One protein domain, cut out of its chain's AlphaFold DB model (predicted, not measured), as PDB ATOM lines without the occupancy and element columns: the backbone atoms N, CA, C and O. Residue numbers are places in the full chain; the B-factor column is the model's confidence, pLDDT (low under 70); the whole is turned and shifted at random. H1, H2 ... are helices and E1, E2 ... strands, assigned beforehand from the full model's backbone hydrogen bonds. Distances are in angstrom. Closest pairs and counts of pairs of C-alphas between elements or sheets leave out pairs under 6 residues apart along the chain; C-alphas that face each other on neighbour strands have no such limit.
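Overview. This is residues 67 to 127 and 172 to 262 of the 389 residues of an uncharacterized protein of Chromera velia CCMP2878 (UniProt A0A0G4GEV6). Little regular structure: a strongly twisted, branched sheet, E1 to E6 and E9, stands partly face to face with the small hairpin E7 and E8, a sandwich with strands crossed at 83 degrees. The printed part has 152 residues, 50 in named elements, mostly strand, in the order E1 to E8, H1, E9. It is compact, radius of gyration of the C-alphas 15.2 A, spanning 45 by 38 by 37 A.

Along the chain. E1, residues 67 to 70, begins at C-alpha 67 (-54.836, -32.811, -16.299). E2 is 105 to 109, E3 116 to 121, E4 174 to 176, E5 192 to 197, E6 207 to 213, 18.9 A long, E7 219 to 223, E8 228 to 232, H1 234 to 237; E9, 253 to 257, ends at (-57.559, -36.589, -20.174).

Arrangement. E3 has E2 on one side, N 106 and O 120 2.7 A apart, and antiparallel E4 and E5 on the other. H1 is not on this sheet.

Size, cuts and confidence. Residues 128 to 171 are cut out, a 13.7 A gap between C-alphas 127 and 172. Residues 73 to 99 are among those under pLDDT 70.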
ATOM      1  N   PHE A  67     -54.837 -33.320 -17.647       72.50
ATOM      2  CA  PHE A  67     -54.836 -32.811 -16.299       72.50
ATOM      3  C   PHE A  67     -54.040 -33.697 -15.328       72.50
ATOM      4  O   PHE A  67     -54.601 -34.540 -14.646       72.50
ATOM      5  N   VAL A  68     -52.726 -33.492 -15.255       77.06
ATOM      6  CA  VAL A  68     -51.765 -33.991 -14.241       77.06
ATOM      7  C   VAL A  68     -51.850 -33.306 -12.853       77.06
ATOM      8  O   VAL A  68     -51.142 -32.343 -12.561       77.06
ATOM      9  N   ALA A  69     -52.649 -33.837 -11.935       80.06
ATOM     10  CA  ALA A  69     -52.652 -33.405 -10.535       80.06
ATOM     11  C   ALA A  69     -51.832 -34.354  -9.652       80.06
ATOM     12  O   ALA A  69     -51.728 -35.548  -9.921       80.06
ATOM     13  N   THR A  70     -51.280 -33.859  -8.546       82.00
ATOM     14  CA  THR A  70     -50.713 -34.747  -7.521       82.00
ATOM     15  C   THR A  70     -51.838 -35.560  -6.889       82.00
ATOM     16  O   THR A  70     -52.913 -35.009  -6.619       82.00
ATOM     17  N   TRP A  71     -51.598 -36.838  -6.582       79.12
ATOM     18  CA  TRP A  71     -52.500 -37.573  -5.699       79.12
ATOM     19  C   TRP A  71     -52.687 -36.781  -4.422       79.12
ATOM     20  O   TRP A  71     -51.711 -36.368  -3.804       79.12
ATOM     21  N   ARG A  72     -53.947 -36.588  -4.040       70.50
ATOM     22  CA  ARG A  72     -54.293 -36.002  -2.756       70.50
ATOM     23  C   ARG A  72     -54.839 -37.093  -1.869       70.50
ATOM     24  O   ARG A  72     -55.800 -37.760  -2.242       70.50
ATOM     25  N   ARG A  73     -54.234 -37.277  -0.699       66.50
ATOM     26  CA  ARG A  73     -54.771 -38.201   0.314       66.50
ATOM     27  C   ARG A  73     -55.868 -37.540   1.147       66.50
ATOM     28  O   ARG A  73     -56.636 -38.234   1.806       66.50
ATOM     29  N   THR A  74     -55.960 -36.211   1.095       57.38
ATOM     30  CA  THR A  74     -57.051 -35.424   1.677       57.38
ATOM     31  C   THR A  74     -58.262 -35.345   0.738       57.38
ATOM     32  O   THR A  74     -58.067 -35.284  -0.480       57.38
ATOM     33  N   PRO A  75     -59.500 -35.251   1.263       53.78
ATOM     34  CA  PRO A  75     -60.694 -35.003   0.457       53.78
ATOM     35  C   PRO A  75     -60.547 -33.783  -0.468       53.78
ATOM     36  O   PRO A  75     -59.990 -32.755  -0.081       53.78
ATOM     37  N   PHE A  76     -61.064 -33.897  -1.692       49.41
ATOM     38  CA  PHE A  76     -61.052 -32.819  -2.683       49.41
ATOM     39  C   PHE A  76     -61.889 -31.620  -2.199       49.41
ATOM     40  O   PHE A  76     -63.074 -31.776  -1.906       49.41
ATOM     41  N   ASN A  77     -61.289 -30.426  -2.124       47.62
ATOM     42  CA  ASN A  77     -61.983 -29.185  -1.760       47.62
ATOM     43  C   ASN A  77     -62.111 -28.265  -2.986       47.62
ATOM     44  O   ASN A  77     -61.167 -27.538  -3.266       47.62
ATOM     45  N   PRO A  78     -63.253 -28.198  -3.681       41.66
ATOM     46  CA  PRO A  78     -63.380 -27.413  -4.914       41.66
ATOM     47  C   PRO A  78     -63.108 -25.905  -4.737       41.66
ATOM     48  O   PRO A  78     -62.675 -25.254  -5.680       41.66
ATOM     49  N   ASN A  79     -63.295 -25.348  -3.534       39.09
ATOM     50  CA  ASN A  79     -63.156 -23.908  -3.276       39.09
ATOM     51  C   ASN A  79     -61.701 -23.445  -3.093       39.09
ATOM     52  O   ASN A  79     -61.425 -22.250  -3.154       39.09
ATOM     53  N   GLY A  80     -60.770 -24.372  -2.841       44.59
ATOM     54  CA  GLY A  80     -59.337 -24.073  -2.751       44.59
ATOM     55  C   GLY A  80     -58.599 -24.200  -4.084       44.59
ATOM     56  O   GLY A  80     -57.411 -23.892  -4.145       44.59
ATOM     57  N   PHE A  81     -59.282 -24.674  -5.133       40.41
ATOM     58  CA  PHE A  81     -58.648 -25.101  -6.377       40.41
ATOM     59  C   PHE A  81     -59.116 -24.275  -7.555       40.41
ATOM     60  O   PHE A  81     -60.175 -24.504  -8.135       40.41
ATOM     61  N   VAL A  82     -58.257 -23.347  -7.966       38.25
ATOM     62  CA  VAL A  82     -58.347 -22.783  -9.302       38.25
ATOM     63  C   VAL A  82     -57.690 -23.781 -10.247       38.25
ATOM     64  O   VAL A  82     -56.473 -23.859 -10.341       38.25
ATOM     65  N   GLN A  83     -58.559 -24.515 -10.934       37.53
ATOM     66  CA  GLN A  83     -58.332 -25.113 -12.244       37.53
ATOM     67  C   GLN A  83     -57.461 -26.370 -12.293       37.53
ATOM     68  O   GLN A  83     -56.258 -26.393 -12.055       37.53
ATOM     69  N   ALA A  84     -58.119 -27.422 -12.762       37.56
ATOM     70  CA  ALA A  84     -57.473 -28.436 -13.549       37.56
ATOM     71  C   ALA A  84     -56.846 -27.742 -14.796       37.56
ATOM     72  O   ALA A  84     -57.499 -26.979 -15.502       37.56
ATOM     73  N   LEU A  85     -55.546 -27.965 -14.994       43.91
ATOM     74  CA  LEU A  85     -54.793 -28.194 -16.243       43.91
ATOM     75  C   LEU A  85     -55.495 -28.170 -17.625       43.91
ATOM     76  O   LEU A  85     -55.532 -29.170 -18.332       43.91
ATOM     77  N   ASN A  86     -56.011 -27.033 -18.071       37.28
ATOM     78  CA  ASN A  86     -56.569 -26.964 -19.422       37.28
ATOM     79  C   ASN A  86     -55.448 -27.191 -20.454       37.28
ATOM     80  O   ASN A  86     -54.533 -26.372 -20.571       37.28
ATOM     81  N   GLY A  87     -55.493 -28.315 -21.166       36.09
ATOM     82  CA  GLY A  87     -54.499 -28.661 -22.167       36.09
ATOM     83  C   GLY A  87     -54.810 -28.038 -23.520       36.09
ATOM     84  O   GLY A  87     -54.221 -28.423 -24.530       36.09
ATOM     85  N   ASN A  88     -55.660 -27.011 -23.577       38.72
ATOM     86  CA  ASN A  88     -55.641 -26.127 -24.727       38.72
ATOM     87  C   ASN A  88     -54.203 -25.628 -24.970       38.72
ATOM     88  O   ASN A  88     -53.618 -24.895 -24.171       38.72
ATOM     89  N   CYS A  89     -53.647 -26.044 -26.111       43.03
ATOM     90  CA  CYS A  89     -52.338 -25.666 -26.646       43.03
ATOM     91  C   CYS A  89     -51.085 -26.420 -26.139       43.03
ATOM     92  O   CYS A  89     -49.995 -25.872 -26.286       43.03
ATOM     93  N   ARG A  90     -51.176 -27.685 -25.688       59.28
ATOM     94  CA  ARG A  90     -50.006 -28.544 -25.335       59.28
ATOM     95  C   ARG A  90     -49.289 -28.174 -24.028       59.28
ATOM     96  O   ARG A  90     -48.123 -28.522 -23.848       59.28
ATOM     97  N   TYR A  91     -49.950 -27.444 -23.139       67.12
ATOM     98  CA  TYR A  91     -49.348 -26.973 -21.894       67.12
ATOM     99  C   TYR A  91     -50.033 -27.562 -20.668       67.12
ATOM    100  O   TYR A  91     -51.201 -27.927 -20.711       67.12
ATOM    101  N   ALA A  92     -49.298 -27.586 -19.565       65.81
ATOM    102  CA  ALA A  92     -49.700 -28.149 -18.304       65.81
ATOM    103  C   ALA A  92     -49.261 -27.255 -17.128       65.81
ATOM    104  O   ALA A  92     -48.089 -26.961 -16.954       65.81
ATOM    105  N   HIS A  93     -50.176 -26.819 -16.275       65.00
ATOM    106  CA  HIS A  93     -49.880 -26.338 -14.929       65.00
ATOM    107  C   HIS A  93     -49.603 -27.492 -13.956       65.00
ATOM    108  O   HIS A  93     -50.499 -28.267 -13.646       65.00
ATOM    109  N   LEU A  94     -48.400 -27.585 -13.398       68.19
ATOM    110  CA  LEU A  94     -48.137 -28.564 -12.346       68.19
ATOM    111  C   LEU A  94     -48.691 -28.028 -11.012       68.19
ATOM    112  O   LEU A  94     -48.144 -27.100 -10.405       68.19
ATOM    113  N   GLU A  95     -49.831 -28.578 -10.581       64.50
ATOM    114  CA  GLU A  95     -50.468 -28.237  -9.302       64.50
ATOM    115  C   GLU A  95     -49.485 -28.492  -8.149       64.50
ATOM    116  O   GLU A  95     -48.784 -29.502  -8.136       64.50
ATOM    117  N   ASN A  96     -49.434 -27.584  -7.168       64.62
ATOM    118  CA  ASN A  96     -48.503 -27.654  -6.031       64.62
ATOM    119  C   ASN A  96     -47.015 -27.599  -6.424       64.62
ATOM    120  O   ASN A  96     -46.166 -27.910  -5.595       64.62
ATOM    121  N   PHE A  97     -46.692 -27.210  -7.662       67.94
ATOM    122  CA  PHE A  97     -45.327 -26.898  -8.071       67.94
ATOM    123  C   PHE A  97     -45.147 -25.396  -8.240       67.94
ATOM    124  O   PHE A  97     -44.510 -24.722  -7.432       67.94
ATOM    125  N   ASP A  98     -45.761 -24.856  -9.283       69.31
ATOM    126  CA  ASP A  98     -45.622 -23.462  -9.675       69.31
ATOM    127  C   ASP A  98     -46.874 -22.918 -10.373       69.31
ATOM    128  O   ASP A  98     -46.879 -21.773 -10.824       69.31
ATOM    129  N   ALA A  99     -47.975 -23.679 -10.365       65.44
ATOM    130  CA  ALA A  99     -49.289 -23.189 -10.765       65.44
ATOM    131  C   ALA A  99     -49.682 -21.864 -10.067       65.44
ATOM    132  O   ALA A  99     -50.141 -20.963 -10.769       65.44
ATOM    133  N   PRO A 100     -49.421 -21.639  -8.753       70.56
ATOM    134  CA  PRO A 100     -49.682 -20.338  -8.121       70.56
ATOM    135  C   PRO A 100     -48.862 -19.183  -8.712       70.56
ATOM    136  O   PRO A 100     -49.225 -18.020  -8.564       70.56
ATOM    137  N   ARG A 101     -47.743 -19.495  -9.376       73.38
ATOM    138  CA  ARG A 101     -46.898 -18.534 -10.092       73.38
ATOM    139  C   ARG A 101     -47.342 -18.356 -11.540       73.38
ATOM    140  O   ARG A 101     -46.719 -17.581 -12.248       73.38
ATOM    141  N   GLY A 102     -48.385 -19.050 -11.992       77.50
ATOM    142  CA  GLY A 102     -48.901 -18.971 -13.357       77.50
ATOM    143  C   GLY A 102     -48.023 -19.645 -14.410       77.50
ATOM    144  O   GLY A 102     -48.338 -19.534 -15.593       77.50
ATOM    145  N   ASN A 103     -46.951 -20.338 -14.019       80.06
ATOM    146  CA  ASN A 103     -46.082 -21.057 -14.945       80.06
ATOM    147  C   ASN A 103     -46.846 -22.204 -15.634       80.06
ATOM    148  O   ASN A 103     -47.730 -22.835 -15.045       80.06
ATOM    149  N   ARG A 104     -46.490 -22.463 -16.892       82.00
ATOM    150  CA  ARG A 104     -47.034 -23.515 -17.755       82.00
ATOM    151  C   ARG A 104     -45.900 -24.365 -18.296       82.00
ATOM    152  O   ARG A 104     -44.907 -23.827 -18.781       82.00
ATOM    153  N   TRP A 105     -46.111 -25.669 -18.284       84.00
ATOM    154  CA  TRP A 105     -45.157 -26.698 -18.663       84.00
ATOM    155  C   TRP A 105     -45.560 -27.384 -19.960       84.00
ATOM    156  O   TRP A 105     -46.704 -27.789 -20.108       84.00
ATOM    157  N   ARG A 106     -44.646 -27.557 -20.903       85.25
ATOM    158  CA  ARG A 106     -44.833 -28.394 -22.088       85.25
ATOM    159  C   ARG A 106     -44.014 -29.670 -21.904       85.25
ATOM    160  O   ARG A 106     -42.843 -29.605 -21.537       85.25
ATOM    161  N   PHE A 107     -44.646 -30.815 -22.145       86.44
ATOM    162  CA  PHE A 107     -43.985 -32.120 -22.147       86.44
ATOM    163  C   PHE A 107     -43.411 -32.386 -23.537       86.44
ATOM    164  O   PHE A 107     -44.151 -32.365 -24.524       86.44
ATOM    165  N   HIS A 108     -42.115 -32.675 -23.614       88.38
ATOM    166  CA  HIS A 108     -41.457 -33.099 -24.849       88.38
ATOM    167  C   HIS A 108     -41.059 -34.558 -24.726       88.38
ATOM    168  O   HIS A 108     -40.073 -34.890 -24.076       88.38
ATOM    169  N   PHE A 109     -41.860 -35.443 -25.315       88.56
ATOM    170  CA  PHE A 109     -41.594 -36.877 -25.281       88.56
ATOM    171  C   PHE A 109     -40.407 -37.228 -26.181       88.56
ATOM    172  O   PHE A 109     -40.409 -36.922 -27.373       88.56
ATOM    173  N   LEU A 110     -39.410 -37.894 -25.602       89.19
ATOM    174  CA  LEU A 110     -38.164 -38.272 -26.274       89.19
ATOM    175  C   LEU A 110     -38.273 -39.611 -27.010       89.19
ATOM    176  O   LEU A 110     -37.456 -39.917 -27.878       89.19
ATOM    177  N   ASP A 111     -39.274 -40.421 -26.669       86.62
ATOM    178  CA  ASP A 111     -39.495 -41.733 -27.263       86.62
ATOM    179  C   ASP A 111     -40.943 -41.928 -27.746       86.62
ATOM    180  O   ASP A 111     -41.884 -41.248 -27.332       86.62
ATOM    181  N   SER A 112     -41.123 -42.890 -28.656       79.25
ATOM    182  CA  SER A 112     -42.433 -43.246 -29.217       79.25
ATOM    183  C   SER A 112     -43.324 -44.024 -28.248       79.25
ATOM    184  O   SER A 112     -44.515 -44.193 -28.516       79.25
ATOM    185  N   ALA A 113     -42.757 -44.520 -27.146       81.56
ATOM    186  CA  ALA A 113     -43.503 -45.150 -26.065       81.56
ATOM    187  C   ALA A 113     -44.080 -44.116 -25.079       81.56
ATOM    188  O   ALA A 113     -44.899 -44.488 -24.237       81.56
ATOM    189  N   CYS A 114     -43.663 -42.854 -25.218       80.06
ATOM    190  CA  CYS A 114     -43.966 -41.703 -24.381       80.06
ATOM    191  C   CYS A 114     -43.649 -41.940 -22.905       80.06
ATOM    192  O   CYS A 114     -44.376 -41.491 -22.021       80.06
ATOM    193  N   LEU A 115     -42.562 -42.675 -22.653       85.75
ATOM    194  CA  LEU A 115     -42.094 -42.974 -21.304       85.75
ATOM    195  C   LEU A 115     -41.104 -41.921 -20.819       85.75
ATOM    196  O   LEU A 115     -41.183 -41.526 -19.663       85.75
ATOM    197  N   ASN A 116     -40.221 -41.440 -21.692       91.44
ATOM    198  CA  ASN A 116     -39.240 -40.420 -21.344       91.44
ATOM    199  C   ASN A 116     -39.621 -39.052 -21.914       91.44
ATOM    200  O   ASN A 116     -40.070 -38.958 -23.060       91.44
ATOM    201  N   PHE A 117     -39.435 -37.990 -21.132       92.31
ATOM    202  CA  PHE A 117     -39.748 -36.624 -21.544       92.31
ATOM    203  C   PHE A 117     -38.882 -35.561 -20.860       92.31
ATOM    204  O   PHE A 117     -38.391 -35.764 -19.754       92.31
ATOM    205  N   THR A 118     -38.743 -34.394 -21.488       94.06
ATOM    206  CA  THR A 118     -38.240 -33.160 -20.859       94.06
ATOM    207  C   THR A 118     -39.407 -32.207 -20.568       94.06
ATOM    208  O   THR A 118     -40.499 -32.328 -21.136       94.06
ATOM    209  N   LEU A 119     -39.204 -31.279 -19.628       91.31
ATOM    210  CA  LEU A 119     -40.219 -30.313 -19.195       91.31
ATOM    211  C   LEU A 119     -39.778 -28.885 -19.520       91.31
ATOM    212  O   LEU A 119     -38.813 -28.385 -18.945       91.31
ATOM    213  N   GLU A 120     -40.521 -28.219 -20.399       92.19
ATOM    214  CA  GLU A 120     -40.299 -26.826 -20.797       92.19
ATOM    215  C   GLU A 120     -41.277 -25.899 -20.066       92.19
ATOM    216  O   GLU A 120     -42.485 -26.014 -20.229       92.19
ATOM    217  N   CYS A 121     -40.781 -24.934 -19.302       90.69
ATOM    218  CA  CYS A 121     -41.555 -23.821 -18.771       90.69
ATOM    219  C   CYS A 121     -41.697 -22.717 -19.834       90.69
ATOM    220  O   CYS A 121     -40.741 -22.012 -20.160       90.69
ATOM    221  N   VAL A 122     -42.918 -22.528 -20.332       88.00
ATOM    222  CA  VAL A 122     -43.239 -21.685 -21.505       88.00
ATOM    223  C   VAL A 122     -43.490 -20.225 -21.128       88.00
ATOM    224  O   VAL A 122     -43.407 -19.312 -21.946       88.00
ATOM    225  N   ASN A 123     -43.831 -19.975 -19.871       85.56
ATOM    226  CA  ASN A 123     -43.984 -18.634 -19.321       85.56
ATOM    227  C   ASN A 123     -43.359 -18.587 -17.929       85.56
ATOM    228  O   ASN A 123     -44.085 -18.490 -16.939       85.56
ATOM    229  N   PRO A 124     -42.022 -18.678 -17.842       83.06
ATOM    230  CA  PRO A 124     -41.343 -18.529 -16.570       83.06
ATOM    231  C   PRO A 124     -41.646 -17.128 -16.049       83.06
ATOM    232  O   PRO A 124     -41.217 -16.127 -16.627       83.06
ATOM    233  N   ASN A 125     -42.441 -17.038 -14.986       76.88
ATOM    234  CA  ASN A 125     -42.770 -15.743 -14.422       76.88
ATOM    235  C   ASN A 125     -41.489 -15.138 -13.829       76.88
ATOM    236  O   ASN A 125     -40.932 -15.641 -12.853       76.88
ATOM    237  N   HIS A 126     -41.000 -14.061 -14.450       61.69
ATOM    238  CA  HIS A 126     -39.737 -13.411 -14.092       61.69
ATOM    239  C   HIS A 126     -39.782 -12.695 -12.733       61.69
ATOM    240  O   HIS A 126     -38.746 -12.262 -12.231       61.69
ATOM    241  N   GLU A 127     -40.963 -12.547 -12.130       55.91
ATOM    242  CA  GLU A 127     -41.177 -11.543 -11.086       55.91
ATOM    243  C   GLU A 127     -40.896 -11.994  -9.653       55.91
ATOM    244  O   GLU A 127     -40.980 -11.182  -8.735       55.91
ATOM    245  N   ALA A 172     -37.998 -15.832 -22.395       84.25
ATOM    246  CA  ALA A 172     -37.242 -16.917 -23.003       84.25
ATOM    247  C   ALA A 172     -37.734 -18.251 -22.432       84.25
ATOM    248  O   ALA A 172     -37.953 -18.355 -21.222       84.25
ATOM    249  N   GLU A 173     -37.904 -19.246 -23.300       86.88
ATOM    250  CA  GLU A 173     -38.244 -20.610 -22.898       86.88
ATOM    251  C   GLU A 173     -37.190 -21.122 -21.899       86.88
ATOM    252  O   GLU A 173     -35.998 -20.789 -21.974       86.88
ATOM    253  N   ARG A 174     -37.648 -21.872 -20.896       93.56
ATOM    254  CA  ARG A 174     -36.804 -22.441 -19.840       93.56
ATOM    255  C   ARG A 174     -37.138 -23.909 -19.664       93.56
ATOM    256  O   ARG A 174     -38.258 -24.310 -19.930       93.56
ATOM    257  N   TRP A 175     -36.210 -24.693 -19.146       94.38
ATOM    258  CA  TRP A 175     -36.366 -26.136 -18.987       94.38
ATOM    259  C   TRP A 175     -36.122 -26.557 -17.544       94.38
ATOM    260  O   TRP A 175     -35.352 -25.906 -16.841       94.38
ATOM    261  N   LEU A 176     -36.781 -27.618 -17.079       92.44
ATOM    262  CA  LEU A 176     -36.585 -28.130 -15.723       92.44
ATOM    263  C   LEU A 176     -35.337 -29.013 -15.655       92.44
ATOM    264  O   LEU A 176     -35.291 -30.077 -16.268       92.44
ATOM    265  N   ALA A 177     -34.348 -28.588 -14.880       94.31
ATOM    266  CA  ALA A 177     -33.111 -29.318 -14.630       94.31
ATOM    267  C   ALA A 177     -33.270 -30.402 -13.541       94.31
ATOM    268  O   ALA A 177     -34.257 -30.399 -12.795       94.31
ATOM    269  N   PRO A 178     -32.283 -31.311 -13.389       90.19
ATOM    270  CA  PRO A 178     -32.325 -32.388 -12.392       90.19
ATOM    271  C   PRO A 178     -32.360 -31.924 -10.935       90.19
ATOM    272  O   PRO A 178     -32.707 -32.704 -10.061       90.19
ATOM    273  N   ASP A 179     -32.002 -30.675 -10.649       91.56
ATOM    274  CA  ASP A 179     -32.076 -30.060  -9.320       91.56
ATOM    275  C   ASP A 179     -33.345 -29.201  -9.133       91.56
ATOM    276  O   ASP A 179     -33.420 -28.385  -8.212       91.56
ATOM    277  N   LEU A 180     -34.339 -29.383 -10.011       91.12
ATOM    278  CA  LEU A 180     -35.585 -28.616 -10.102       91.12
ATOM    279  C   LEU A 180     -35.403 -27.118 -10.398       91.12
ATOM    280  O   LEU A 180     -36.335 -26.329 -10.210       91.12
ATOM    281  N   ARG A 181     -34.226 -26.693 -10.869       91.88
ATOM    282  CA  ARG A 181     -34.016 -25.318 -11.341       91.88
ATOM    283  C   ARG A 181     -34.444 -25.159 -12.794       91.88
ATOM    284  O   ARG A 181     -34.526 -26.120 -13.548       91.88
ATOM    285  N   LEU A 182     -34.696 -23.913 -13.186       91.25
ATOM    286  CA  LEU A 182     -34.951 -23.553 -14.576       91.25
ATOM    287  C   LEU A 182     -33.629 -23.253 -15.296       91.25
ATOM    288  O   LEU A 182     -32.899 -22.355 -14.876       91.25
ATOM    289  N   VAL A 183     -33.352 -23.966 -16.385       94.56
ATOM    290  CA  VAL A 183     -32.184 -23.774 -17.263       94.56
ATOM    291  C   VAL A 183     -32.606 -23.252 -18.636       94.56
ATOM    292  O   VAL A 183     -33.782 -23.293 -18.989       94.56
ATOM    293  N   GLU A 184     -31.674 -22.683 -19.402       93.69
ATOM    294  CA  GLU A 184     -31.994 -22.046 -20.691       93.69
ATOM    295  C   GLU A 184     -32.010 -23.026 -21.867       93.69
ATOM    296  O   GLU A 184     -32.732 -22.809 -22.835       93.69
ATOM    297  N   ARG A 185     -31.202 -24.086 -21.799       95.44
ATOM    298  CA  ARG A 185     -31.028 -25.055 -22.882       95.44
ATOM    299  C   ARG A 185     -31.718 -26.363 -22.537       95.44
ATOM    300  O   ARG A 185     -31.630 -26.819 -21.401       95.44
ATOM    301  N   GLU A 186     -32.328 -26.985 -23.539       95.75
ATOM    302  CA  GLU A 186     -32.926 -28.314 -23.397       95.75
ATOM    303  C   GLU A 186     -31.875 -29.391 -23.085       95.75
ATOM    304  O   GLU A 186     -32.138 -30.275 -22.281       95.75
ATOM    305  N   ASP A 187     -30.656 -29.271 -23.629       96.56
ATOM    306  CA  ASP A 187     -29.550 -30.212 -23.364       96.56
ATOM    307  C   ASP A 187     -29.164 -30.303 -21.873       96.56
ATOM    308  O   ASP A 187     -28.575 -31.294 -21.446       96.56
ATOM    309  N   ASP A 188     -29.469 -29.259 -21.094       96.25
ATOM    310  CA  ASP A 188     -29.198 -29.182 -19.655       96.25
ATOM    311  C   ASP A 188     -30.421 -29.615 -18.811       96.25
ATOM    312  O   ASP A 188     -30.372 -29.613 -17.576       96.25
ATOM    313  N   ALA A 189     -31.544 -29.943 -19.460       96.31
ATOM    314  CA  ALA A 189     -32.776 -30.352 -18.804       96.31
ATOM    315  C   ALA A 189     -32.670 -31.772 -18.236       96.31
ATOM    316  O   ALA A 189     -31.930 -32.625 -18.725       96.31
ATOM    317  N   ALA A 190     -33.465 -32.048 -17.206       95.94
ATOM    318  CA  ALA A 190     -33.674 -33.412 -16.756       95.94
ATOM    319  C   ALA A 190     -34.531 -34.176 -17.757       95.94
ATOM    320  O   ALA A 190     -35.579 -33.692 -18.197       95.94
ATOM    321  N   VAL A 191     -34.118 -35.412 -18.017       96.50
ATOM    322  CA  VAL A 191     -35.000 -36.414 -18.594       96.50
ATOM    323  C   VAL A 191     -35.799 -37.049 -17.463       96.50
ATOM    324  O   VAL A 191     -35.256 -37.485 -16.445       96.50
ATOM    325  N   TRP A 192     -37.108 -37.066 -17.640       94.38
ATOM    326  CA  TRP A 192     -38.075 -37.617 -16.709       94.38
ATOM    327  C   TRP A 192     -38.676 -38.878 -17.299       94.38
ATOM    328  O   TRP A 192     -39.004 -38.925 -18.478       94.38
ATOM    329  N   GLU A 193     -38.859 -39.878 -16.455       94.06
ATOM    330  CA  GLU A 193     -39.457 -41.150 -16.797       94.06
ATOM    331  C   GLU A 193     -40.828 -41.277 -16.134       94.06
ATOM    332  O   GLU A 193     -40.994 -41.124 -14.917       94.06
ATOM    333  N   TYR A 194     -41.810 -41.600 -16.959       89.38
ATOM    334  CA  TYR A 194     -43.132 -42.033 -16.564       89.38
ATOM    335  C   TYR A 194     -43.083 -43.488 -16.088       89.38
ATOM    336  O   TYR A 194     -42.723 -44.402 -16.833       89.38
ATOM    337  N   VAL A 195     -43.525 -43.716 -14.852       91.50
ATOM    338  CA  VAL A 195     -43.740 -45.053 -14.297       91.50
ATOM    339  C   VAL A 195     -45.218 -45.209 -13.964       91.50
ATOM    340  O   VAL A 195     -45.763 -44.450 -13.165       91.50
ATOM    341  N   GLU A 196     -45.869 -46.201 -14.566       89.62
ATOM    342  CA  GLU A 196     -47.289 -46.473 -14.332       89.62
ATOM    343  C   GLU A 196     -47.570 -46.739 -12.845       89.62
ATOM    344  O   GLU A 196     -46.833 -47.459 -12.164       89.62
ATOM    345  N   HIS A 197     -48.656 -46.155 -12.341       90.25
ATOM    346  CA  HIS A 197     -49.090 -46.277 -10.958       90.25
ATOM    347  C   HIS A 197     -50.604 -46.532 -10.906       90.25
ATOM    348  O   HIS A 197     -51.338 -46.085 -11.788       90.25
ATOM    349  N   PRO A 198     -51.122 -47.229  -9.879       87.56
ATOM    350  CA  PRO A 198     -52.563 -47.306  -9.666       87.56
ATOM    351  C   PRO A 198     -53.227 -45.919  -9.691       87.56
ATOM    352  O   PRO A 198     -52.655 -44.960  -9.175       87.56
ATOM    353  N   LYS A 199     -54.428 -45.827 -10.281       82.19
ATOM    354  CA  LYS A 199     -55.296 -44.632 -10.254       82.19
ATOM    355  C   LYS A 199     -55.985 -44.473  -8.892       82.19
ATOM    356  O   LYS A 199     -56.218 -45.480  -8.222       82.19
ATOM    357  N   PHE A 200     -56.315 -43.243  -8.480       75.00
ATOM    358  CA  PHE A 200     -56.956 -42.983  -7.172       75.00
ATOM    359  C   PHE A 200     -58.370 -42.484  -7.296       75.00
ATOM    360  O   PHE A 200     -59.267 -43.095  -6.722       75.00
ATOM    361  N   ARG A 201     -58.580 -41.399  -8.050       71.69
ATOM    362  CA  ARG A 201     -59.927 -40.856  -8.263       71.69
ATOM    363  C   ARG A 201     -60.784 -41.843  -9.043       71.69
ATOM    364  O   ARG A 201     -61.998 -41.884  -8.863       71.69
ATOM    365  N   GLY A 202     -60.134 -42.718  -9.808       67.56
ATOM    366  CA  GLY A 202     -60.746 -43.942 -10.294       67.56
ATOM    367  C   GLY A 202     -61.541 -43.756 -11.579       67.56
ATOM    368  O   GLY A 202     -62.168 -44.727 -12.007       67.56
ATOM    369  N   GLY A 203     -61.466 -42.592 -12.233       79.75
ATOM    370  CA  GLY A 203     -62.049 -42.384 -13.553       79.75
ATOM    371  C   GLY A 203     -61.536 -43.427 -14.541       79.75
ATOM    372  O   GLY A 203     -60.392 -43.887 -14.474       79.75
ATOM    373  N   ASP A 204     -62.401 -43.891 -15.439       81.69
ATOM    374  CA  ASP A 204     -62.032 -44.928 -16.410       81.69
ATOM    375  C   ASP A 204     -60.966 -44.458 -17.403       81.69
ATOM    376  O   ASP A 204     -60.222 -45.284 -17.933       81.69
ATOM    377  N   SER A 205     -60.864 -43.145 -17.594       82.25
ATOM    378  CA  SER A 205     -59.881 -42.466 -18.432       82.25
ATOM    379  C   SER A 205     -58.652 -41.961 -17.668       82.25
ATOM    380  O   SER A 205     -57.673 -41.593 -18.311       82.25
ATOM    381  N   ASP A 206     -58.673 -41.962 -16.331       84.00
ATOM    382  CA  ASP A 206     -57.560 -41.467 -15.519       84.00
ATOM    383  C   ASP A 206     -56.349 -42.399 -15.610       84.00
ATOM    384  O   ASP A 206     -56.471 -43.634 -15.594       84.00
ATOM    385  N   VAL A 207     -55.166 -41.789 -15.651       85.12
ATOM    386  CA  VAL A 207     -53.877 -42.476 -15.649       85.12
ATOM    387  C   VAL A 207     -53.127 -42.126 -14.370       85.12
ATOM    388  O   VAL A 207     -52.728 -40.981 -14.167       85.12
ATOM    389  N   GLY A 208     -52.926 -43.111 -13.496       88.62
ATOM    390  CA  GLY A 208     -52.049 -42.963 -12.337       88.62
ATOM    391  C   GLY A 208     -50.587 -43.119 -12.750       88.62
ATOM    392  O   GLY A 208     -50.242 -44.012 -13.527       88.62
ATOM    393  N   LEU A 209     -49.713 -42.261 -12.230       90.69
ATOM    394  CA  LEU A 209     -48.298 -42.278 -12.579       90.69
ATOM    395  C   LEU A 209     -47.383 -41.813 -11.445       90.69
ATOM    396  O   LEU A 209     -47.792 -41.120 -10.521       90.69
ATOM    397  N   VAL A 210     -46.119 -42.201 -11.536       93.31
ATOM    398  CA  VAL A 210     -45.001 -41.664 -10.760       93.31
ATOM    399  C   VAL A 210     -44.014 -41.073 -11.757       93.31
ATOM    400  O   VAL A 210     -43.728 -41.692 -12.780       93.31
ATOM    401  N   ILE A 211     -43.487 -39.890 -11.453       92.81
ATOM    402  CA  ILE A 211     -42.470 -39.229 -12.273       92.81
ATOM    403  C   ILE A 211     -41.116 -39.446 -11.599       92.81
ATOM    404  O   ILE A 211     -40.927 -39.070 -10.441       92.81
ATOM    405  N   ARG A 212     -40.182 -40.075 -12.310       95.75
ATOM    406  CA  ARG A 212     -38.823 -40.376 -11.841       95.75
ATOM    407  C   ARG A 212     -37.811 -39.605 -12.681       95.75
ATOM    408  O   ARG A 212     -38.010 -39.477 -13.878       95.75
ATOM    409  N   ALA A 213     -36.725 -39.110 -12.096       95.25
ATOM    410  CA  ALA A 213     -35.619 -38.585 -12.904       95.25
ATOM    411  C   ALA A 213     -34.829 -39.755 -13.522       95.25
ATOM    412  O   ALA A 213     -34.417 -40.663 -12.789       95.25
ATOM    413  N   GLU A 214     -34.631 -39.745 -14.843       94.94
ATOM    414  CA  GLU A 214     -33.990 -40.829 -15.596       94.94
ATOM    415  C   GLU A 214     -32.607 -41.164 -15.016       94.94
ATOM    416  O   GLU A 214     -31.832 -40.289 -14.629       94.94
ATOM    417  N   GLY A 215     -32.304 -42.459 -14.899       93.19
ATOM    418  CA  GLY A 215     -31.026 -42.934 -14.358       93.19
ATOM    419  C   GLY A 215     -30.852 -42.747 -12.844       93.19
ATOM    420  O   GLY A 215     -29.835 -43.170 -12.299       93.19
ATOM    421  N   SER A 216     -31.835 -42.168 -12.147       94.88
ATOM    422  CA  SER A 216     -31.826 -41.991 -10.693       94.88
ATOM    423  C   SER A 216     -32.919 -42.814  -9.998       94.88
ATOM    424  O   SER A 216     -33.865 -43.299 -10.620       94.88
ATOM    425  N   SER A 217     -32.824 -42.948  -8.674       95.25
ATOM    426  CA  SER A 217     -33.903 -43.476  -7.826       95.25
ATOM    427  C   SER A 217     -34.807 -42.379  -7.249       95.25
ATOM    428  O   SER A 217     -35.620 -42.664  -6.369       95.25
ATOM    429  N   LEU A 218     -34.641 -41.128  -7.692       96.31
ATOM    430  CA  LEU A 218     -35.354 -39.977  -7.151       96.31
ATOM    431  C   LEU A 218     -36.688 -39.777  -7.868       96.31
ATOM    432  O   LEU A 218     -36.775 -39.803  -9.096       96.31
ATOM    433  N   LEU A 219     -37.727 -39.559  -7.072       95.38
ATOM    434  CA  LEU A 219     -39.096 -39.339  -7.509       95.38
ATOM    435  C   LEU A 219     -39.459 -37.865  -7.343       95.38
ATOM    436  O   LEU A 219     -39.112 -37.249  -6.332       95.38
ATOM    437  N   LEU A 220     -40.208 -37.326  -8.302       92.94
ATOM    438  CA  LEU A 220     -40.833 -36.017  -8.189       92.94
ATOM    439  C   LEU A 220     -41.998 -36.117  -7.202       92.94
ATOM    440  O   LEU A 220     -43.031 -36.719  -7.502       92.94
ATOM    441  N   CYS A 221     -41.814 -35.550  -6.016       92.56
ATOM    442  CA  CYS A 221     -42.765 -35.654  -4.920       92.56
ATOM    443  C   CYS A 221     -43.330 -34.286  -4.565       92.56
ATOM    444  O   CYS A 221     -42.592 -33.303  -4.553       92.56
ATOM    445  N   SER A 222     -44.612 -34.226  -4.217       89.69
ATOM    446  CA  SER A 222     -45.244 -33.005  -3.717       89.69
ATOM    447  C   SER A 222     -45.513 -33.073  -2.214       89.69
ATOM    448  O   SER A 222     -45.879 -34.115  -1.674       89.69
ATOM    449  N   GLU A 223     -45.339 -31.952  -1.525       88.12
ATOM    450  CA  GLU A 223     -45.728 -31.744  -0.131       88.12
ATOM    451  C   GLU A 223     -47.035 -30.942  -0.116       88.12
ATOM    452  O   GLU A 223     -47.031 -29.736  -0.367       88.12
ATOM    453  N   GLU A 224     -48.169 -31.596   0.161       78.88
ATOM    454  CA  GLU A 224     -49.504 -30.971   0.039       78.88
ATOM    455  C   GLU A 224     -49.649 -29.710   0.894       78.88
ATOM    456  O   GLU A 224     -50.268 -28.733   0.474       78.88
ATOM    457  N   ARG A 225     -49.079 -29.735   2.103       80.38
ATOM    458  CA  ARG A 225     -49.232 -28.663   3.090       80.38
ATOM    459  C   ARG A 225     -48.543 -27.374   2.659       80.38
ATOM    460  O   ARG A 225     -49.042 -26.290   2.942       80.38
ATOM    461  N   THR A 226     -47.376 -27.490   2.033       81.56
ATOM    462  CA  THR A 226     -46.563 -26.337   1.626       81.56
ATOM    463  C   THR A 226     -46.739 -26.001   0.151       81.56
ATOM    464  O   THR A 226     -46.323 -24.922  -0.269       81.56
ATOM    465  N   GLY A 227     -47.337 -26.907  -0.631       77.94
ATOM    466  CA  GLY A 227     -47.421 -26.790  -2.080       77.94
ATOM    467  C   GLY A 227     -46.037 -26.758  -2.726       77.94
ATOM    468  O   GLY A 227     -45.823 -25.988  -3.658       77.94
ATOM    469  N   ARG A 228     -45.069 -27.496  -2.166       83.56
ATOM    470  CA  ARG A 228     -43.705 -27.596  -2.698       83.56
ATOM    471  C   ARG A 228     -43.512 -28.924  -3.406       83.56
ATOM    472  O   ARG A 228     -44.015 -29.947  -2.947       83.56
ATOM    473  N   VAL A 229     -42.697 -28.918  -4.455       87.00
ATOM    474  CA  VAL A 229     -42.174 -30.140  -5.071       87.00
ATOM    475  C   VAL A 229     -40.709 -30.298  -4.721       87.00
ATOM    476  O   VAL A 229     -39.965 -29.322  -4.621       87.00
ATOM    477  N   THR A 230     -40.302 -31.540  -4.526       91.25
ATOM    478  CA  THR A 230     -38.935 -31.919  -4.202       91.25
ATOM    479  C   THR A 230     -38.612 -33.262  -4.839       91.25
ATOM    480  O   THR A 230     -39.507 -34.044  -5.163       91.25
ATOM    481  N   LEU A 231     -37.323 -33.534  -5.007       94.19
ATOM    482  CA  LEU A 231     -36.834 -34.842  -5.415       94.19
ATOM    483  C   LEU A 231     -36.400 -35.615  -4.185       94.19
ATOM    484  O   LEU A 231     -35.683 -35.086  -3.338       94.19
ATOM    485  N   MET A 232     -36.859 -36.853  -4.080       96.00
ATOM    486  CA  MET A 232     -36.543 -37.719  -2.950       96.00
ATOM    487  C   MET A 232     -36.616 -39.181  -3.347       96.00
ATOM    488  O   MET A 232     -37.305 -39.555  -4.297       96.00
ATOM    489  N   SER A 233     -35.901 -40.016  -2.607       96.50
ATOM    490  CA  SER A 233     -36.054 -41.461  -2.709       96.50
ATOM    491  C   SER A 233     -37.461 -41.892  -2.280       96.50
ATOM    492  O   SER A 233     -38.174 -41.187  -1.556       96.50
ATOM    493  N   ARG A 234     -37.874 -43.088  -2.708       95.06
ATOM    494  CA  ARG A 234     -39.159 -43.667  -2.293       95.06
ATOM    495  C   ARG A 234     -39.219 -43.853  -0.775       95.06
ATOM    496  O   ARG A 234     -40.283 -43.681  -0.185       95.06
ATOM    497  N   GLU A 235     -38.098 -44.208  -0.160       94.81
ATOM    498  CA  GLU A 235     -37.958 -44.443   1.275       94.81
ATOM    499  C   GLU A 235     -38.154 -43.148   2.071       94.81
ATOM    500  O   GLU A 235     -38.896 -43.137   3.052       94.81
ATOM    501  N   GLU A 236     -37.559 -42.043   1.615       94.38
ATOM    502  CA  GLU A 236     -37.756 -40.715   2.210       94.38
ATOM    503  C   GLU A 236     -39.206 -40.240   2.059       94.38
ATOM    504  O   GLU A 236     -39.806 -39.758   3.022       94.38
ATOM    505  N   ALA A 237     -39.804 -40.439   0.880       93.00
ATOM    506  CA  ALA A 237     -41.193 -40.066   0.617       93.00
ATOM    507  C   ALA A 237     -42.209 -40.885   1.430       93.00
ATOM    508  O   ALA A 237     -43.308 -40.414   1.726       93.00
ATOM    509  N   ALA A 238     -41.847 -42.114   1.810       90.31
ATOM    510  CA  ALA A 238     -42.655 -42.971   2.672       90.31
ATOM    511  C   ALA A 238     -42.663 -42.514   4.144       90.31
ATOM    512  O   ALA A 238     -43.418 -43.072   4.948       90.31
ATOM    513  N   GLY A 239     -41.860 -41.503   4.497       87.38
ATOM    514  CA  GLY A 239     -41.862 -40.870   5.808       87.38
ATOM    515  C   GLY A 239     -43.254 -40.370   6.201       87.38
ATOM    516  O   GLY A 239     -43.909 -39.616   5.472       87.38
ATOM    517  N   ARG A 240     -43.714 -40.797   7.378       84.00
ATOM    518  CA  ARG A 240     -44.981 -40.347   7.961       84.00
ATOM    519  C   ARG A 240     -44.765 -39.104   8.821       84.00
ATOM    520  O   ARG A 240     -43.754 -38.999   9.513       84.00
ATOM    521  N   GLU A 241     -45.715 -38.178   8.787       83.56
ATOM    522  CA  GLU A 241     -45.733 -36.995   9.645       83.56
ATOM    523  C   GLU A 241     -46.593 -37.264  10.885       83.56
ATOM    524  O   GLU A 241     -47.772 -37.607  10.783       83.56
ATOM    525  N   GLY A 242     -45.994 -37.084  12.064       79.38
ATOM    526  CA  GLY A 242     -46.711 -37.078  13.335       79.38
ATOM    527  C   GLY A 242     -47.299 -38.428  13.786       79.38
ATOM    528  O   GLY A 242     -47.117 -39.462  13.140       79.38
ATOM    529  N   PRO A 243     -47.990 -38.428  14.941       81.19
ATOM    530  CA  PRO A 243     -48.606 -39.625  15.520       81.19
ATOM    531  C   PRO A 243     -49.784 -40.155  14.691       81.19
ATOM    532  O   PRO A 243     -50.045 -41.356  14.714       81.19
ATOM    533  N   ASP A 244     -50.444 -39.289  13.916       77.06
ATOM    534  CA  ASP A 244     -51.601 -39.639  13.078       77.06
ATOM    535  C   ASP A 244     -51.206 -40.477  11.850       77.06
ATOM    536  O   ASP A 244     -52.053 -41.048  11.161       77.06
ATOM    537  N   GLY A 245     -49.902 -40.580  11.568       78.06
ATOM    538  CA  GLY A 245     -49.368 -41.509  10.582       78.06
ATOM    539  C   GLY A 245     -49.712 -41.164   9.131       78.06
ATOM    540  O   GLY A 245     -49.621 -42.054   8.278       78.06
ATOM    541  N   GLY A 246     -50.094 -39.914   8.853       80.19
ATOM    542  CA  GLY A 246     -50.273 -39.395   7.500       80.19
ATOM    543  C   GLY A 246     -48.947 -39.362   6.742       80.19
ATOM    544  O   GLY A 246     -47.882 -39.230   7.340       80.19
ATOM    545  N   PHE A 247     -48.987 -39.514   5.421       83.25
ATOM    546  CA  PHE A 247     -47.781 -39.383   4.600       83.25
ATOM    547  C   PHE A 247     -47.499 -37.908   4.355       83.25
ATOM    548  O   PHE A 247     -48.408 -37.169   3.987       83.25
ATOM    549  N   ARG A 248     -46.243 -37.499   4.542       87.38
ATOM    550  CA  ARG A 248     -45.834 -36.104   4.341       87.38
ATOM    551  C   ARG A 248     -45.792 -35.713   2.863       87.38
ATOM    552  O   ARG A 248     -46.103 -34.578   2.507       87.38
ATOM    553  N   PHE A 249     -45.395 -36.658   2.016       90.50
ATOM    554  CA  PHE A 249     -45.170 -36.434   0.595       90.50
ATOM    555  C   PHE A 249     -46.016 -37.375  -0.261       90.50
ATOM    556  O   PHE A 249     -46.219 -38.549   0.072       90.50
ATOM    557  N   ASN A 250     -46.470 -36.870  -1.403       90.19
ATOM    558  CA  ASN A 250     -47.099 -37.674  -2.435       90.19
ATOM    559  C   ASN A 250     -46.114 -37.967  -3.550       90.19
ATOM    560  O   ASN A 250     -45.560 -37.061  -4.164       90.19
ATOM    561  N   ILE A 251     -45.947 -39.258  -3.818       92.44
ATOM    562  CA  ILE A 251     -45.127 -39.774  -4.918       92.44
ATOM    563  C   ILE A 251     -45.931 -39.959  -6.207       92.44
ATOM    564  O   ILE A 251     -45.356 -40.102  -7.280       92.44
ATOM    565  N   ALA A 252     -47.255 -40.037  -6.077       91.19
ATOM    566  CA  ALA A 252     -48.157 -40.367  -7.162       91.19
ATOM    567  C   ALA A 252     -48.801 -39.104  -7.729       91.19
ATOM    568  O   ALA A 252     -49.109 -38.147  -7.016       91.19
ATOM    569  N   TRP A 253     -49.026 -39.155  -9.026       89.25
ATOM    570  CA  TRP A 253     -49.657 -38.147  -9.848       89.25
ATOM    571  C   TRP A 253     -50.774 -38.833 -10.633       89.25
ATOM    572  O   TRP A 253     -50.756 -40.044 -10.848       89.25
ATOM    573  N   GLU A 254     -51.774 -38.074 -11.036       86.38
ATOM    574  CA  GLU A 254     -52.919 -38.563 -11.789       86.38
ATOM    575  C   GLU A 254     -53.137 -37.631 -12.968       86.38
ATOM    576  O   GLU A 254     -53.328 -36.434 -12.778       86.38
ATOM    577  N   ALA A 255     -53.049 -38.183 -14.174       83.50
ATOM    578  CA  ALA A 255     -53.290 -37.495 -15.426       83.50
ATOM    579  C   ALA A 255     -54.696 -37.851 -15.929       83.50
ATOM    580  O   ALA A 255     -54.936 -38.965 -16.395       83.50
ATOM    581  N   THR A 256     -55.623 -36.904 -15.843       82.81
ATOM    582  CA  THR A 256     -56.986 -37.024 -16.376       82.81
ATOM    583  C   THR A 256     -57.028 -36.437 -17.787       82.81
ATOM    584  O   THR A 256     -56.661 -35.279 -17.940       82.81
ATOM    585  N   PRO A 257     -57.439 -37.164 -18.837       78.38
ATOM    586  CA  PRO A 257     -57.559 -36.589 -20.174       78.38
ATOM    587  C   PRO A 257     -58.472 -35.361 -20.202       78.38
ATOM    588  O   PRO A 257     -59.574 -35.390 -19.653       78.38
ATOM    589  N   ASP A 258     -58.033 -34.318 -20.896       75.06
ATOM    590  CA  ASP A 258     -58.836 -33.148 -21.256       75.06
ATOM    591  C   ASP A 258     -59.677 -33.456 -22.494       75.06
ATOM    592  O   ASP A 258     -59.528 -32.881 -23.571       75.06
ATOM    593  N   ASP A 259     -60.499 -34.493 -22.360       74.00
ATOM    594  CA  ASP A 259     -61.447 -34.881 -23.384       74.00
ATOM    595  C   ASP A 259     -62.707 -34.012 -23.194       74.00
ATOM    596  O   ASP A 259     -63.624 -34.397 -22.463       74.00
ATOM    597  N   ASP A 260     -62.796 -32.882 -23.916       64.44
ATOM    598  CA  ASP A 260     -64.021 -32.061 -24.049       64.44
ATOM    599  C   ASP A 260     -65.250 -32.924 -24.369       64.44
ATOM    600  O   ASP A 260     -66.375 -32.592 -24.011       64.44
ATOM    601  N   SER A 261     -65.037 -34.091 -24.988       59.88
ATOM    602  CA  SER A 261     -66.075 -35.083 -25.255       59.88
ATOM    603  C   SER A 261     -66.858 -35.524 -24.016       59.88
ATOM    604  O   SER A 261     -68.008 -35.912 -24.170       59.88
ATOM    605  N   VAL A 262     -66.300 -35.462 -22.799       59.62
ATOM    606  CA  VAL A 262     -67.063 -35.757 -21.575       59.62
ATOM    607  C   VAL A 262     -68.029 -34.619 -21.271       59.62
ATOM    608  O   VAL A 262     -69.193 -34.881 -20.974       59.62
TER     609      VAL A 262